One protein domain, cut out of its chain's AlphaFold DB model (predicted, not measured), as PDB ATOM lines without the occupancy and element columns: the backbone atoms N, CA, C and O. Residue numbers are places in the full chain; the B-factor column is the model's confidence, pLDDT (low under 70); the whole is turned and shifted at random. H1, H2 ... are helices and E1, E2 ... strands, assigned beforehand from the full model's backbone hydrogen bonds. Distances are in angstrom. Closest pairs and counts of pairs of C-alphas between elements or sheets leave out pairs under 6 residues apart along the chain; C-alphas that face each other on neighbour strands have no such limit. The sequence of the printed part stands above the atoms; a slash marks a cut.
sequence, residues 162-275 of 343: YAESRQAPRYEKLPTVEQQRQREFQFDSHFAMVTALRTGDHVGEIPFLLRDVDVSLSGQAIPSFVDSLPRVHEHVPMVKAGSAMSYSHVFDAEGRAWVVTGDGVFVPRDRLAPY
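Overview. This is residues 162 to 275 of the 343 residues of an uncharacterized protein of Deltaproteobacteria bacterium ADurb.Bin207 (UniProt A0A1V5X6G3). A five-stranded sheet, curled like part of a barrel, makes one body; two helices, H1 and H2, form a corner off the sheet, and a long stretch without named elements, residues 200 to 243, winds round the sheet from H2 back to E2. The 114 printed residues hold E1, H1, H2, E2, E3, E4 and E5 in that order, with 46 residues in these elements, under half; the class is mixed, helices and strands. The sheet runs E4, E3, E2, E1, E5, all antiparallel. The whole is compact, with a radius of gyration of the C-alphas of 13.4 A and spans of 42 by 29 by 27 A.

Along the chain. Find C-alpha 162 at (153.606, 213.449, 218.554), where E1, residues 162 to 165, begins. Next come H1, residues 177 to 183, and H2, residues 187 to 199, 18.3 A long. E2, residues 244 to 253, spans 23.2 A and bends by 79 degrees at residue 248. E3 is residues 256 to 261, 16.2 A; E4 is 266 to 268; E5 is 272 to 274, ending at C-alpha 274 (154.152, 216.480, 223.893).

Arrangement. Look first at the strongly twisted sheet, where E2, E3 and E4 form a meander, each strand the antiparallel neighbour of the one before, with hairpins E2 and E3, E3 and E4. N 258 and O 251 are 2.7 A apart, N 259 and O 267 2.8 A. E2 is staggered: residues 244 to 246 pair with E1, N 245 and O 163 at 2.8 A, and 247 to 253 with E3. At edge strand E5, N 164 and O 273 are 2.8 A apart. H1 and H2 are not on the sheet; they only just touch, only at the corner, with 3 pairs of C-alphas within 8 A, H2 with residues 187 to 188 alone, the closest C-alphas being those of Arg 181 and Phe 187, 5.3 A, at a steep tilt of 53 degrees, opposite ways. In both helices every O i to N i+4 pair is within hydrogen-bond range.

Size, cuts and confidence. The C-alphas farthest apart, of Gly 204 and Ser 228, are 42.0 A apart. The links E1 to H1 and H2 to E2 are long. The printed part has no cut, and no printed residue is under 70 in pLDDT.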
ATOM      1  N   TYR A 162     153.075 212.247 219.183       95.62
ATOM      2  CA  TYR A 162     153.606 213.449 218.554       95.62
ATOM      3  C   TYR A 162     154.010 214.484 219.599       95.62
ATOM      4  O   TYR A 162     153.419 214.574 220.674       95.62
ATOM      5  N   ALA A 163     155.030 215.272 219.280       97.06
ATOM      6  CA  ALA A 163     155.514 216.361 220.114       97.06
ATOM      7  C   ALA A 163     156.066 217.506 219.265       97.06
ATOM      8  O   ALA A 163     156.476 217.315 218.121       97.06
ATOM      9  N   GLU A 164     156.138 218.691 219.851       97.44
ATOM     10  CA  GLU A 164     156.902 219.806 219.316       97.44
ATOM     11  C   GLU A 164     158.351 219.747 219.807       97.44
ATOM     12  O   GLU A 164     158.619 219.612 221.002       97.44
ATOM     13  N   SER A 165     159.305 219.910 218.895       97.38
ATOM     14  CA  SER A 165     160.709 220.102 219.241       97.38
ATOM     15  C   SER A 165     160.922 221.426 219.978       97.38
ATOM     16  O   SER A 165     160.479 222.484 219.528       97.38
ATOM     17  N   ARG A 166     161.719 221.388 221.046       96.56
ATOM     18  CA  ARG A 166     162.303 222.545 221.736       96.56
ATOM     19  C   ARG A 166     163.816 222.608 221.497       96.56
ATOM     20  O   ARG A 166     164.615 222.634 222.428       96.56
ATOM     21  N   GLN A 167     164.207 222.617 220.219       95.00
ATOM     22  CA  GLN A 167     165.600 222.445 219.770       95.00
ATOM     23  C   GLN A 167     166.168 221.079 220.165       95.00
ATOM     24  O   GLN A 167     167.167 220.971 220.872       95.00
ATOM     25  N   ALA A 168     165.486 220.026 219.726       96.00
ATOM     26  CA  ALA A 168     165.805 218.666 220.109       96.00
ATOM     27  C   ALA A 168     167.006 218.105 219.314       96.00
ATOM     28  O   ALA A 168     166.958 218.058 218.076       96.00
ATOM     29  N   PRO A 169     168.084 217.654 219.982       96.31
ATOM     30  CA  PRO A 169     169.181 216.953 219.330       96.31
ATOM     31  C   PRO A 169     168.737 215.541 218.927       96.31
ATOM     32  O   PRO A 169     168.018 214.867 219.660       96.31
ATOM     33  N   ARG A 170     169.183 215.080 217.754       94.81
ATOM     34  CA  ARG A 170     168.887 213.738 217.219       94.81
ATOM     35  C   ARG A 170     170.112 212.849 217.249       94.81
ATOM     36  O   ARG A 170     171.130 213.214 216.672       94.81
ATOM     37  N   TYR A 171     170.037 211.655 217.803       94.38
ATOM     38  CA  TYR A 171     171.173 210.742 217.827       94.38
ATOM     39  C   TYR A 171     170.870 209.444 217.075       94.38
ATOM     40  O   TYR A 171     169.815 208.851 217.253       94.38
ATOM     41  N   GLU A 172     171.805 208.984 216.242       92.00
ATOM     42  CA  GLU A 172     171.722 207.671 215.568       92.00
ATOM     43  C   GLU A 172     172.050 206.496 216.507       92.00
ATOM     44  O   GLU A 172     171.836 205.332 216.177       92.00
ATOM     45  N   LYS A 173     172.656 206.801 217.655       92.19
ATOM     46  CA  LYS A 173     172.948 205.885 218.758       92.19
ATOM     47  C   LYS A 173     172.622 206.604 220.046       92.19
ATOM     48  O   LYS A 173     172.796 207.818 220.106       92.19
ATOM     49  N   LEU A 174     172.239 205.872 221.076       93.62
ATOM     50  CA  LEU A 174     172.111 206.457 222.397       93.62
ATOM     51  C   LEU A 174     173.470 207.049 222.838       93.62
ATOM     52  O   LEU A 174     174.473 206.330 222.812       93.62
ATOM     53  N   PRO A 175     173.551 208.355 223.149       95.50
ATOM     54  CA  PRO A 175     174.812 208.998 223.493       95.50
ATOM     55  C   PRO A 175     175.132 208.840 224.980       95.50
ATOM     56  O   PRO A 175     174.252 208.951 225.826       95.50
ATOM     57  N   THR A 176     176.415 208.709 225.306       96.56
ATOM     58  CA  THR A 176     176.903 208.877 226.688       96.56
ATOM     59  C   THR A 176     176.692 210.313 227.176       96.56
ATOM     60  O   THR A 176     176.614 211.240 226.361       96.56
ATOM     61  N   VAL A 177     176.667 210.538 228.494       96.31
ATOM     62  CA  VAL A 177     176.631 211.905 229.067       96.31
ATOM     63  C   VAL A 177     177.729 212.813 228.491       96.31
ATOM     64  O   VAL A 177     177.473 213.973 228.174       96.31
ATOM     65  N   GLU A 178     178.944 212.298 228.295       97.06
ATOM     66  CA  GLU A 178     180.059 213.088 227.756       97.06
ATOM     67  C   GLU A 178     179.813 213.527 226.305       97.06
ATOM     68  O   GLU A 178     180.026 214.682 225.942       97.06
ATOM     69  N   GLN A 179     179.272 212.636 225.472       96.75
ATOM     70  CA  GLN A 179     178.888 212.982 224.100       96.75
ATOM     71  C   GLN A 179     177.753 214.011 224.062       96.75
ATOM     72  O   GLN A 179     177.724 214.859 223.168       96.75
ATOM     73  N   GLN A 180     176.828 213.962 225.025       96.88
ATOM     74  CA  GLN A 180     175.776 214.970 225.157       96.88
ATOM     75  C   GLN A 180     176.370 216.334 225.519       96.88
ATOM     76  O   GLN A 180     176.048 217.314 224.856       96.88
ATOM     77  N   ARG A 181     177.299 216.403 226.484       96.62
ATOM     78  CA  ARG A 181     178.009 217.646 226.846       96.62
ATOM     79  C   ARG A 181     178.733 218.287 225.674       96.62
ATOM     80  O   ARG A 181     178.682 219.501 225.510       96.62
ATOM     81  N   GLN A 182     179.394 217.475 224.855       95.44
ATOM     82  CA  GLN A 182     180.138 217.960 223.692       95.44
ATOM     83  C   GLN A 182     179.220 218.514 222.598       95.44
ATOM     84  O   GLN A 182     179.616 219.404 221.845       95.44
ATOM     85  N   ARG A 183     178.001 217.976 222.483       94.31
ATOM     86  CA  ARG A 183     177.092 218.265 221.371       94.31
ATOM     87  C   ARG A 183     175.997 219.271 221.714       94.31
ATOM     88  O   ARG A 183     175.565 220.022 220.839       94.31
ATOM     89  N   GLU A 184     175.501 219.260 222.942       95.31
ATOM     90  CA  GLU A 184     174.383 220.087 223.383       95.31
ATOM     91  C   GLU A 184     174.885 221.374 224.034       95.31
ATOM     92  O   GLU A 184     175.614 221.363 225.026       95.31
ATOM     93  N   PHE A 185     174.441 222.513 223.502       92.62
ATOM     94  CA  PHE A 185     174.740 223.810 224.096       92.62
ATOM     95  C   PHE A 185     174.200 223.889 225.531       92.62
ATOM     96  O   PHE A 185     173.034 223.571 225.773       92.62
ATOM     97  N   GLN A 186     175.055 224.333 226.459       93.94
ATOM     98  CA  GLN A 186     174.738 224.497 227.885       93.94
ATOM     99  C   GLN A 186     174.131 223.242 228.541       93.94
ATOM    100  O   GLN A 186     173.266 223.362 229.410       93.94
ATOM    101  N   PHE A 187     174.600 222.049 228.155       96.12
ATOM    102  CA  PHE A 187     174.095 220.770 228.663       96.12
ATOM    103  C   PHE A 187     173.959 220.726 230.191       96.12
ATOM    104  O   PHE A 187     172.874 220.440 230.684       96.12
ATOM    105  N   ASP A 188     175.019 221.046 230.941       96.56
ATOM    106  CA  ASP A 188     174.993 220.912 232.406       96.56
ATOM    107  C   ASP A 188     173.968 221.854 233.060       96.56
ATOM    108  O   ASP A 188     173.258 221.456 233.980       96.56
ATOM    109  N   SER A 189     173.837 223.083 232.547       95.38
ATOM    110  CA  SER A 189     172.840 224.055 233.026       95.38
ATOM    111  C   SER A 189     171.414 223.585 232.727       95.38
ATOM    112  O   SER A 189     170.548 223.597 233.604       95.38
ATOM    113  N   HIS A 190     171.179 223.104 231.501       95.31
ATOM    114  CA  HIS A 190     169.899 222.527 231.090       95.31
ATOM    115  C   HIS A 190     169.525 221.329 231.968       95.31
ATOM    116  O   HIS A 190     168.422 221.272 232.505       95.31
ATOM    117  N   PHE A 191     170.457 220.399 232.167       95.31
ATOM    118  CA  PHE A 191     170.232 219.184 232.944       95.31
ATOM    119  C   PHE A 191     169.974 219.478 234.431       95.31
ATOM    120  O   PHE A 191     169.089 218.867 235.037       95.31
ATOM    121  N   ALA A 192     170.688 220.445 235.016       95.00
ATOM    122  CA  ALA A 192     170.432 220.908 236.378       95.00
ATOM    123  C   ALA A 192     169.019 221.496 236.519       95.00
ATOM    124  O   ALA A 192     168.311 221.174 237.472       95.00
ATOM    125  N   MET A 193     168.571 222.293 235.543       95.69
ATOM    126  CA  MET A 193     167.225 222.867 235.546       95.69
ATOM    127  C   MET A 193     166.131 221.809 235.376       95.69
ATOM    128  O   MET A 193     165.143 221.835 236.102       95.69
ATOM    129  N   VAL A 194     166.319 220.849 234.464       96.12
ATOM    130  CA  VAL A 194     165.419 219.694 234.301       96.12
ATOM    131  C   VAL A 194     165.315 218.901 235.604       96.12
ATOM    132  O   VAL A 194     164.222 218.490 235.986       96.12
ATOM    133  N   THR A 195     166.433 218.716 236.307       96.06
ATOM    134  CA  THR A 195     166.461 218.018 237.598       96.06
ATOM    135  C   THR A 195     165.679 218.782 238.664       96.06
ATOM    136  O   THR A 195     164.809 218.186 239.287       96.06
ATOM    137  N   ALA A 196     165.919 220.090 238.809       95.56
ATOM    138  CA  ALA A 196     165.199 220.952 239.749       95.56
ATOM    139  C   ALA A 196     163.682 220.975 239.472       95.56
ATOM    140  O   ALA A 196     162.868 220.831 240.381       95.56
ATOM    141  N   LEU A 197     163.285 221.079 238.198       95.38
ATOM    142  CA  LEU A 197     161.877 220.998 237.796       95.38
ATOM    143  C   LEU A 197     161.256 219.640 238.148       95.38
ATOM    144  O   LEU A 197     160.113 219.582 238.595       95.38
ATOM    145  N   ARG A 198     162.002 218.545 237.971       94.81
ATOM    146  CA  ARG A 198     161.540 217.183 238.277       94.81
ATOM    147  C   ARG A 198     161.349 216.950 239.778       94.81
ATOM    148  O   ARG A 198     160.435 216.224 240.155       94.81
ATOM    149  N   THR A 199     162.201 217.528 240.622       94.94
ATOM    150  CA  THR A 199     162.116 217.424 242.091       94.94
ATOM    151  C   THR A 199     161.117 218.403 242.706       94.94
ATOM    152  O   THR A 199     160.792 218.270 243.885       94.94
ATOM    153  N   GLY A 200     160.587 219.343 241.917       92.81
ATOM    154  CA  GLY A 200     159.682 220.387 242.396       92.81
ATOM    155  C   GLY A 200     160.401 221.544 243.094       92.81
ATOM    156  O   GLY A 200     159.764 222.303 243.824       92.81
ATOM    157  N   ASP A 201     161.711 221.684 242.880       94.50
ATOM    158  CA  ASP A 201     162.489 222.798 243.410       94.50
ATOM    159  C   ASP A 201     162.076 224.117 242.743       94.50
ATOM    160  O   ASP A 201     161.660 224.167 241.581       94.50
ATOM    161  N   HIS A 202     162.219 225.223 243.477       89.56
ATOM    162  CA  HIS A 202     161.945 226.540 242.920       89.56
ATOM    163  C   HIS A 202     162.998 226.900 241.869       89.56
ATOM    164  O   HIS A 202     164.141 227.231 242.187       89.56
ATOM    165  N   VAL A 203     162.582 226.877 240.609       87.19
ATOM    166  CA  VAL A 203     163.296 227.521 239.510       87.19
ATOM    167  C   VAL A 203     162.669 228.894 239.278       87.19
ATOM    168  O   VAL A 203     161.466 229.062 239.466       87.19
ATOM    169  N   GLY A 204     163.484 229.887 238.922       90.38
ATOM    170  CA  GLY A 204     163.001 231.229 238.596       90.38
ATOM    171  C   GLY A 204     162.180 231.243 237.301       90.38
ATOM    172  O   GLY A 204     161.222 230.495 237.123       90.38
ATOM    173  N   GLU A 205     162.545 232.098 236.350       91.81
ATOM    174  CA  GLU A 205     161.871 232.089 235.050       91.81
ATOM    175  C   GLU A 205     162.197 230.806 234.265       91.81
ATOM    176  O   GLU A 205     163.365 230.492 234.029       91.81
ATOM    177  N   ILE A 206     161.160 230.081 233.827       91.44
ATOM    178  CA  ILE A 206     161.309 228.894 232.976       91.44
ATOM    179  C   ILE A 206     161.648 229.337 231.539       91.44
ATOM    180  O   ILE A 206     160.826 230.012 230.896       91.44
ATOM    181  N   PRO A 207     162.812 228.932 230.988       91.56
ATOM    182  CA  PRO A 207     163.200 229.258 229.622       91.56
ATOM    183  C   PRO A 207     162.184 228.754 228.601       91.56
ATOM    184  O   PRO A 207     161.583 227.695 228.771       91.56
ATOM    185  N   PHE A 208     162.058 229.463 227.476       90.06
ATOM    186  CA  PHE A 208     161.158 229.079 226.382       90.06
ATOM    187  C   PHE A 208     161.314 227.609 225.947       90.06
ATOM    188  O   PHE A 208     160.317 226.933 225.711       90.06
ATOM    189  N   LEU A 209     162.549 227.094 225.903       93.50
ATOM    190  CA  LEU A 209     162.840 225.713 225.495       93.50
ATOM    191  C   LEU A 209     162.387 224.643 226.501       93.50
ATOM    192  O   LEU A 209     162.406 223.468 226.161       93.50
ATOM    193  N   LEU A 210     161.989 225.028 227.713       94.81
ATOM    194  CA  LEU A 210     161.478 224.119 228.743       94.81
ATOM    195  C   LEU A 210     159.987 224.325 229.034       94.81
ATOM    196  O   LEU A 210     159.418 223.618 229.860       94.81
ATOM    197  N   ARG A 211     159.321 225.262 228.347       92.94
ATOM    198  CA  ARG A 211     157.871 225.436 228.484       92.94
ATOM    199  C   ARG A 211     157.142 224.231 227.905       92.94
ATOM    200  O   ARG A 211     157.447 223.801 226.789       92.94
ATOM    201  N   ASP A 212     156.169 223.727 228.656       93.94
ATOM    202  CA  ASP A 212     155.327 222.576 228.295       93.94
ATOM    203  C   ASP A 212     156.121 221.289 228.002       93.94
ATOM    204  O   ASP A 212     155.602 220.362 227.386       93.94
ATOM    205  N   VAL A 213     157.393 221.230 228.413       95.56
ATOM    206  CA  VAL A 213     158.233 220.038 228.285       95.56
ATOM    207  C   VAL A 213     157.940 219.092 229.434       95.56
ATOM    208  O   VAL A 213     157.877 219.495 230.595       95.56
ATOM    209  N   ASP A 214     157.836 217.808 229.111       91.81
ATOM    210  CA  ASP A 214     157.757 216.769 230.122       91.81
ATOM    211  C   ASP A 214     159.159 216.378 230.612       91.81
ATOM    212  O   ASP A 214     159.916 215.688 229.925       91.81
ATOM    213  N   VAL A 215     159.501 216.834 231.819       95.06
ATOM    214  CA  VAL A 215     160.795 216.576 232.475       95.06
ATOM    215  C   VAL A 215     160.833 215.260 233.261       95.06
ATOM    216  O   VAL A 215     161.877 214.914 233.831       95.06
ATOM    217  N   SER A 216     159.716 214.528 233.328       95.06
ATOM    218  CA  SER A 216     159.615 213.287 234.093       95.06
ATOM    219  C   SER A 216     160.445 212.156 233.479       95.06
ATOM    220  O   SER A 216     160.651 212.066 232.264       95.06
ATOM    221  N   LEU A 217     160.932 211.276 234.353       97.25
ATOM    222  CA  LEU A 217     161.440 209.972 233.943       97.25
ATOM    223  C   LEU A 217     160.261 209.060 233.587       97.25
ATOM    224  O   LEU A 217     159.174 209.182 234.149       97.25
ATOM    225  N   SER A 218     160.474 208.157 232.638       96.62
ATOM    226  CA  SER A 218     159.457 207.207 232.179       96.62
ATOM    227  C   SER A 218     159.296 205.995 233.100       96.62
ATOM    228  O   SER A 218     158.254 205.343 233.076       96.62
ATOM    229  N   GLY A 219     160.324 205.671 233.888       97.12
ATOM    230  CA  GLY A 219     160.426 204.434 234.660       97.12
ATOM    231  C   GLY A 219     160.699 203.190 233.808       97.12
ATOM    232  O   GLY A 219     160.736 202.087 234.347       97.12
ATOM    233  N   GLN A 220     160.869 203.339 232.491       97.69
ATOM    234  CA  GLN A 220     161.067 202.232 231.560       97.69
ATOM    235  C   GLN A 220     162.556 202.022 231.276       97.69
ATOM    236  O   GLN A 220     163.298 202.979 231.061       97.69
ATOM    237  N   ALA A 221     162.999 200.765 231.245       97.12
ATOM    238  CA  ALA A 221     164.360 200.416 230.843       97.12
ATOM    239  C   ALA A 221     164.548 200.539 229.320       97.12
ATOM    240  O   ALA A 221     163.575 200.554 228.565       97.12
ATOM    241  N   ILE A 222     165.806 200.585 228.866       96.50
ATOM    242  CA  ILE A 222     166.143 200.597 227.434       96.50
ATOM    243  C   ILE A 222     165.533 199.353 226.757       96.50
ATOM    244  O   ILE A 222     165.855 198.232 227.164       96.50
ATOM    245  N   PRO A 223     164.682 199.513 225.726       94.69
ATOM    246  CA  PRO A 223     164.100 198.376 225.027       94.69
ATOM    247  C   PRO A 223     165.159 197.556 224.283       94.69
ATOM    248  O   PRO A 223     166.026 198.111 223.613       94.69
ATOM    249  N   SER A 224     165.056 196.225 224.320       92.94
ATOM    250  CA  SER A 224     166.058 195.322 223.728       92.94
ATOM    251  C   SER A 224     166.195 195.438 222.205       92.94
ATOM    252  O   SER A 224     167.244 195.110 221.657       92.94
ATOM    253  N   PHE A 225     165.154 195.900 221.505       91.94
ATOM    254  CA  PHE A 225     165.175 196.053 220.047       91.94
ATOM    255  C   PHE A 225     166.012 197.252 219.578       91.94
ATOM    256  O   PHE A 225     166.362 197.324 218.401       91.94
ATOM    257  N   VAL A 226     166.336 198.191 220.476       91.69
ATOM    258  CA  VAL A 226     167.000 199.464 220.151       91.69
ATOM    259  C   VAL A 226     168.319 199.257 219.404       91.69
ATOM    260  O   VAL A 226     168.574 199.945 218.416       91.69
ATOM    261  N   ASP A 227     169.119 198.272 219.809       90.62
ATOM    262  CA  ASP A 227     170.413 197.983 219.177       90.62
ATOM    263  C   ASP A 227     170.286 197.343 217.786       90.62
ATOM    264  O   ASP A 227     171.238 197.359 217.003       90.62
ATOM    265  N   SER A 228     169.106 196.803 217.467       91.75
ATOM    266  CA  SER A 228     168.798 196.158 216.186       91.75
ATOM    267  C   SER A 228     168.149 197.110 215.177       91.75
ATOM    268  O   SER A 228     167.917 196.722 214.032       91.75
ATOM    269  N   LEU A 229     167.855 198.356 215.568       91.38
ATOM    270  CA  LEU A 229     167.263 199.335 214.661       91.38
ATOM    271  C   LEU A 229     168.239 199.727 213.537       91.38
ATOM    272  O   LEU A 229     169.438 199.925 213.776       91.38
ATOM    273  N   PRO A 230     167.744 199.894 212.296       87.25
ATOM    274  CA  PRO A 230     168.571 200.363 211.200       87.25
ATOM    275  C   PRO A 230     169.002 201.813 211.429       87.25
ATOM    276  O   PRO A 230     168.260 202.650 211.941       87.25
ATOM    277  N   ARG A 231     170.216 202.136 210.982       84.56
ATOM    278  CA  ARG A 231     170.761 203.493 211.081       84.56
ATOM    279  C   ARG A 231     170.209 204.355 209.958       84.56
ATOM    280  O   ARG A 231     170.640 204.244 208.810       84.56
ATOM    281  N   VAL A 232     169.283 205.240 210.295       82.75
ATOM    282  CA  VAL A 232     168.825 206.279 209.375       82.75
ATOM    283  C   VAL A 232     169.725 207.501 209.522       82.75
ATOM    284  O   VAL A 232     169.626 208.243 210.497       82.75
ATOM    285  N   HIS A 233     170.602 207.710 208.537       79.81
ATOM    286  CA  HIS A 233     171.448 208.898 208.499       79.81
ATOM    287  C   HIS A 233     170.622 210.140 208.151       79.81
ATOM    288  O   HIS A 233     169.894 210.167 207.154       79.81
ATOM    289  N   GLU A 234     170.761 211.179 208.967       80.19
ATOM    290  CA  GLU A 234     170.189 212.503 208.748       80.19
ATOM    291  C   GLU A 234     171.276 213.539 209.026       80.19
ATOM    292  O   GLU A 234     171.840 213.587 210.120       80.19
ATOM    293  N   HIS A 235     171.556 214.389 208.039       83.31
ATOM    294  CA  HIS A 235     172.605 215.404 208.144       83.31
ATOM    295  C   HIS A 235     172.252 216.517 209.125       83.31
ATOM    296  O   HIS A 235     173.129 217.285 209.508       83.31
ATOM    297  N   VAL A 236     170.979 216.635 209.507       87.38
ATOM    298  CA  VAL A 236     170.497 217.641 210.450       87.38
ATOM    299  C   VAL A 236     170.533 217.085 211.883       87.38
ATOM    300  O   VAL A 236     169.605 216.390 212.304       87.38
ATOM    301  N   PRO A 237     171.565 217.426 212.684       91.00
ATOM    302  CA  PRO A 237     171.724 216.914 214.043       91.00
ATOM    303  C   PRO A 237     170.738 217.515 215.053       91.00
ATOM    304  O   PRO A 237     170.659 217.022 216.178       91.00
ATOM    305  N   MET A 238     170.051 218.600 214.696       94.81
ATOM    306  CA  MET A 238     169.234 219.409 215.597       94.81
ATOM    307  C   MET A 238     167.905 219.750 214.929       94.81
ATOM    308  O   MET A 238     167.881 220.390 213.878       94.81
ATOM    309  N   VAL A 239     166.793 219.360 215.541       95.00
ATOM    310  CA  VAL A 239     165.458 219.709 215.049       95.00
ATOM    311  C   VAL A 239     165.100 221.099 215.545       95.00
ATOM    312  O   VAL A 239     165.117 221.344 216.745       95.00
ATOM    313  N   LYS A 240     164.744 222.018 214.644       95.25
ATOM    314  CA  LYS A 240     164.385 223.397 215.012       95.25
ATOM    315  C   LYS A 240     163.216 223.435 216.001       95.25
ATOM    316  O   LYS A 240     162.298 222.622 215.889       95.25
ATOM    317  N   ALA A 241     163.231 224.407 216.915       95.62
ATOM    318  CA  ALA A 241     162.094 224.664 217.796       95.62
ATOM    319  C   ALA A 241     160.808 224.893 216.986       95.62
ATOM    320  O   ALA A 241     160.871 225.492 215.912       95.62
ATOM    321  N   GLY A 242     159.670 224.409 217.480       95.50
ATOM    322  CA  GLY A 242     158.388 224.517 216.778       95.50
ATOM    323  C   GLY A 242     158.137 223.430 215.728       95.50
ATOM    324  O   GLY A 242     157.050 223.370 215.161       95.50
ATOM    325  N   SER A 243     159.120 222.571 215.433       96.19
ATOM    326  CA  SER A 243     158.926 221.485 214.462       96.19
ATOM    327  C   SER A 243     158.192 220.317 215.110       96.19
ATOM    328  O   SER A 243     158.597 219.867 216.181       96.19
ATOM    329  N   ALA A 244     157.181 219.779 214.435       95.88
ATOM    330  CA  ALA A 244     156.531 218.545 214.859       95.88
ATOM    331  C   ALA A 244     157.478 217.340 214.720       95.88
ATOM    332  O   ALA A 244     158.240 217.229 213.755       95.88
ATOM    333  N   MET A 245     157.402 216.427 215.679       94.88
ATOM    334  CA  MET A 245     158.147 215.175 215.736       94.88
ATOM    335  C   MET A 245     157.201 214.031 216.080       94.88
ATOM    336  O   MET A 245     156.276 214.218 216.867       94.88
ATOM    337  N   SER A 246     157.451 212.853 215.512       94.81
ATOM    338  CA  SER A 246     156.774 211.608 215.874       94.81
ATOM    339  C   SER A 246     157.708 210.677 216.643       94.81
ATOM    340  O   SER A 246     158.909 210.606 216.353       94.81
ATOM    341  N   TYR A 247     157.158 209.948 217.607       95.69
ATOM    342  CA  TYR A 247     157.862 208.937 218.386       95.69
ATOM    343  C   TYR A 247     156.939 207.785 218.785       95.69
ATOM    344  O   TYR A 247     155.718 207.913 218.762       95.69
ATOM    345  N   SER A 248     157.532 206.632 219.080       94.00
ATOM    346  CA  SER A 248     156.808 205.385 219.364       94.00
ATOM    347  C   SER A 248     157.105 204.808 220.744       94.00
ATOM    348  O   SER A 248     156.278 204.089 221.289       94.00
ATOM    349  N   HIS A 249     158.263 205.129 221.326       95.75
ATOM    350  CA  HIS A 249     158.683 204.610 222.630       95.75
ATOM    351  C   HIS A 249     159.303 205.697 223.481       95.75
ATOM    352  O   HIS A 249     159.910 206.626 222.944       95.75
ATOM    353  N   VAL A 250     159.207 205.521 224.797       97.50
ATOM    354  CA  VAL A 250     159.892 206.335 225.801       97.50
ATOM    355  C   VAL A 250     160.606 205.407 226.782       97.50
ATOM    356  O   VAL A 250     160.015 204.426 227.228       97.50
ATOM    357  N   PHE A 251     161.862 205.702 227.108       98.06
ATOM    358  CA  PHE A 251     162.659 204.941 228.073       98.06
ATOM    359  C   PHE A 251     163.674 205.828 228.790       98.06
ATOM    360  O   PHE A 251     163.977 206.925 228.328       98.06
ATOM    361  N   ASP A 252     164.232 205.355 229.899       98.06
ATOM    362  CA  ASP A 252     165.223 206.085 230.680       98.06
ATOM    363  C   ASP A 252     166.635 205.564 230.417       98.06
ATOM    364  O   ASP A 252     166.896 204.360 230.419       98.06
ATOM    365  N   ALA A 253     167.565 206.495 230.213       97.00
ATOM    366  CA  ALA A 253     168.987 206.209 230.102       97.00
ATOM    367  C   ALA A 253     169.811 207.462 230.400       97.00
ATOM    368  O   ALA A 253     169.381 208.583 230.122       97.00
ATOM    369  N   GLU A 254     171.017 207.280 230.943       94.62
ATOM    370  CA  GLU A 254     171.945 208.389 231.215       94.62
ATOM    371  C   GLU A 254     171.309 209.517 232.068       94.62
ATOM    372  O   GLU A 254     171.594 210.698 231.881       94.62
ATOM    373  N   GLY A 255     170.395 209.171 232.986       93.06
ATOM    374  CA  GLY A 255     169.759 210.116 233.919       93.06
ATOM    375  C   GLY A 255     168.612 210.977 233.357       93.06
ATOM    376  O   GLY A 255     168.122 211.865 234.064       93.06
ATOM    377  N   ARG A 256     168.148 210.728 232.125       95.75
ATOM    378  CA  ARG A 256     166.971 211.391 231.528       95.75
ATOM    379  C   ARG A 256     166.114 210.418 230.715       95.75
ATOM    380  O   ARG A 256     166.561 209.327 230.367       95.75
ATOM    381  N   ALA A 257     164.893 210.838 230.401       97.88
ATOM    382  CA  ALA A 257     164.020 210.112 229.489       97.88
ATOM    383  C   ALA A 257     164.372 210.421 228.023       97.88
ATOM    384  O   ALA A 257     164.655 211.565 227.651       97.88
ATOM    385  N   TRP A 258     164.296 209.396 227.188       98.12
ATOM    386  CA  TRP A 258     164.558 209.390 225.756       98.12
ATOM    387  C   TRP A 258     163.337 208.888 225.012       98.12
ATOM    388  O   TRP A 258     162.595 208.060 225.530       98.12
ATOM    389  N   VAL A 259     163.163 209.354 223.782       97.69
ATOM    390  CA  VAL A 259     162.184 208.810 222.848       97.69
ATOM    391  C   VAL A 259     162.871 208.170 221.648       97.69
ATOM    392  O   VAL A 259     163.930 208.638 221.212       97.69
ATOM    393  N   VAL A 260     162.246 207.131 221.093       96.44
ATOM    394  CA  VAL A 260     162.606 206.567 219.782       96.44
ATOM    395  C   VAL A 260     161.646 207.121 218.741       96.44
ATOM    396  O   VAL A 260     160.432 206.952 218.863       96.44
ATOM    397  N   THR A 261     162.167 207.807 217.725       94.25
ATOM    398  CA  THR A 261     161.333 208.330 216.635       94.25
ATOM    399  C   THR A 261     160.916 207.225 215.661       94.25
ATOM    400  O   THR A 261     161.534 206.161 215.618       94.25
ATOM    401  N   GLY A 262     159.927 207.497 214.803       90.69
ATOM    402  CA  GLY A 262     159.564 206.580 213.705       90.69
ATOM    403  C   GLY A 262     160.693 206.331 212.688       90.69
ATOM    404  O   GLY A 262     160.655 205.357 211.947       90.69
ATOM    405  N   ASP A 263     161.737 207.170 212.687       89.88
ATOM    406  CA  ASP A 263     162.954 206.986 211.883       89.88
ATOM    407  C   ASP A 263     164.038 206.165 212.623       89.88
ATOM    408  O   ASP A 263     165.156 206.039 212.125       89.88
ATOM    409  N   GLY A 264     163.760 205.654 213.829       92.31
ATOM    410  CA  GLY A 264     164.712 204.873 214.626       92.31
ATOM    411  C   GLY A 264     165.855 205.689 215.237       92.31
ATOM    412  O   GLY A 264     166.905 205.133 215.548       92.31
ATOM    413  N   VAL A 265     165.683 207.008 215.399       93.56
ATOM    414  CA  VAL A 265     166.677 207.875 216.061       93.56
ATOM    415  C   VAL A 265     166.238 208.261 217.470       93.56
ATOM    416  O   VAL A 265     165.045 208.321 217.765       93.56
ATOM    417  N   PHE A 266     167.208 208.577 218.325       96.06
ATOM    418  CA  PHE A 266     166.994 208.913 219.731       96.06
ATOM    419  C   PHE A 266     166.948 210.416 219.935       96.06
ATOM    420  O   PHE A 266     167.780 211.159 219.402       96.06
ATOM    421  N   VAL A 267     165.985 210.865 220.729       97.12
ATOM    422  CA  VAL A 267     165.801 212.275 221.072       97.12
ATOM    423  C   VAL A 267     165.481 212.365 222.562       97.12
ATOM    424  O   VAL A 267     164.658 211.588 223.038       97.12
ATOM    425  N   PRO A 268     166.103 213.267 223.333       97.75
ATOM    426  CA  PRO A 268     165.760 213.405 224.741       97.75
ATOM    427  C   PRO A 268     164.353 213.998 224.912       97.75
ATOM    428  O   PRO A 268     164.023 215.016 224.299       97.75
ATOM    429  N   ARG A 269     163.530 213.384 225.770       97.81
ATOM    430  CA  ARG A 269     162.128 213.777 226.020       97.81
ATOM    431  C   ARG A 269     162.023 215.169 226.638       97.81
ATOM    432  O   ARG A 269     161.295 216.010 226.145       97.81
ATOM    433  N   ASP A 270     162.867 215.416 227.625       97.25
ATOM    434  CA  ASP A 270     163.758 216.563 227.742       97.25
ATOM    435  C   ASP A 270     163.639 217.843 226.875       97.25
ATOM    436  O   ASP A 270     163.791 218.982 227.322       97.25
ATOM    437  N   ARG A 271     163.518 217.629 225.565       97.31
ATOM    438  CA  ARG A 271     163.558 218.647 224.512       97.31
ATOM    439  C   ARG A 271     162.295 218.613 223.657       97.31
ATOM    440  O   ARG A 271     162.308 219.103 222.529       97.31
ATOM    441  N   LEU A 272     161.235 217.995 224.163       97.69
ATOM    442  CA  LEU A 272     159.980 217.758 223.476       97.69
ATOM    443  C   LEU A 272     158.822 218.248 224.345       97.69
ATOM    444  O   LEU A 272     158.701 217.880 225.512       97.69
ATOM    445  N   ALA A 273     157.950 219.056 223.751       97.12
ATOM    446  CA  ALA A 273     156.657 219.393 224.329       97.12
ATOM    447  C   ALA A 273     155.600 218.457 223.714       97.12
ATOM    448  O   ALA A 273     155.311 218.593 222.521       97.12
ATOM    449  N   PRO A 274     155.078 217.460 224.452       96.12
ATOM    450  CA  PRO A 274     154.152 216.480 223.893       96.12
ATOM    451  C   PRO A 274     152.862 217.144 223.407       96.12
ATOM    452  O   PRO A 274     152.315 218.036 224.052       96.12
ATOM    453  N   TYR A 275     152.344 216.681 222.272       94.56
ATOM    454  CA  TYR A 275     150.992 217.024 221.861       94.56
ATOM    455  C   TYR A 275     150.001 216.146 222.613       94.56
ATOM    456  O   TYR A 275     150.174 214.933 222.725       94.56
TER     457      TYR A 275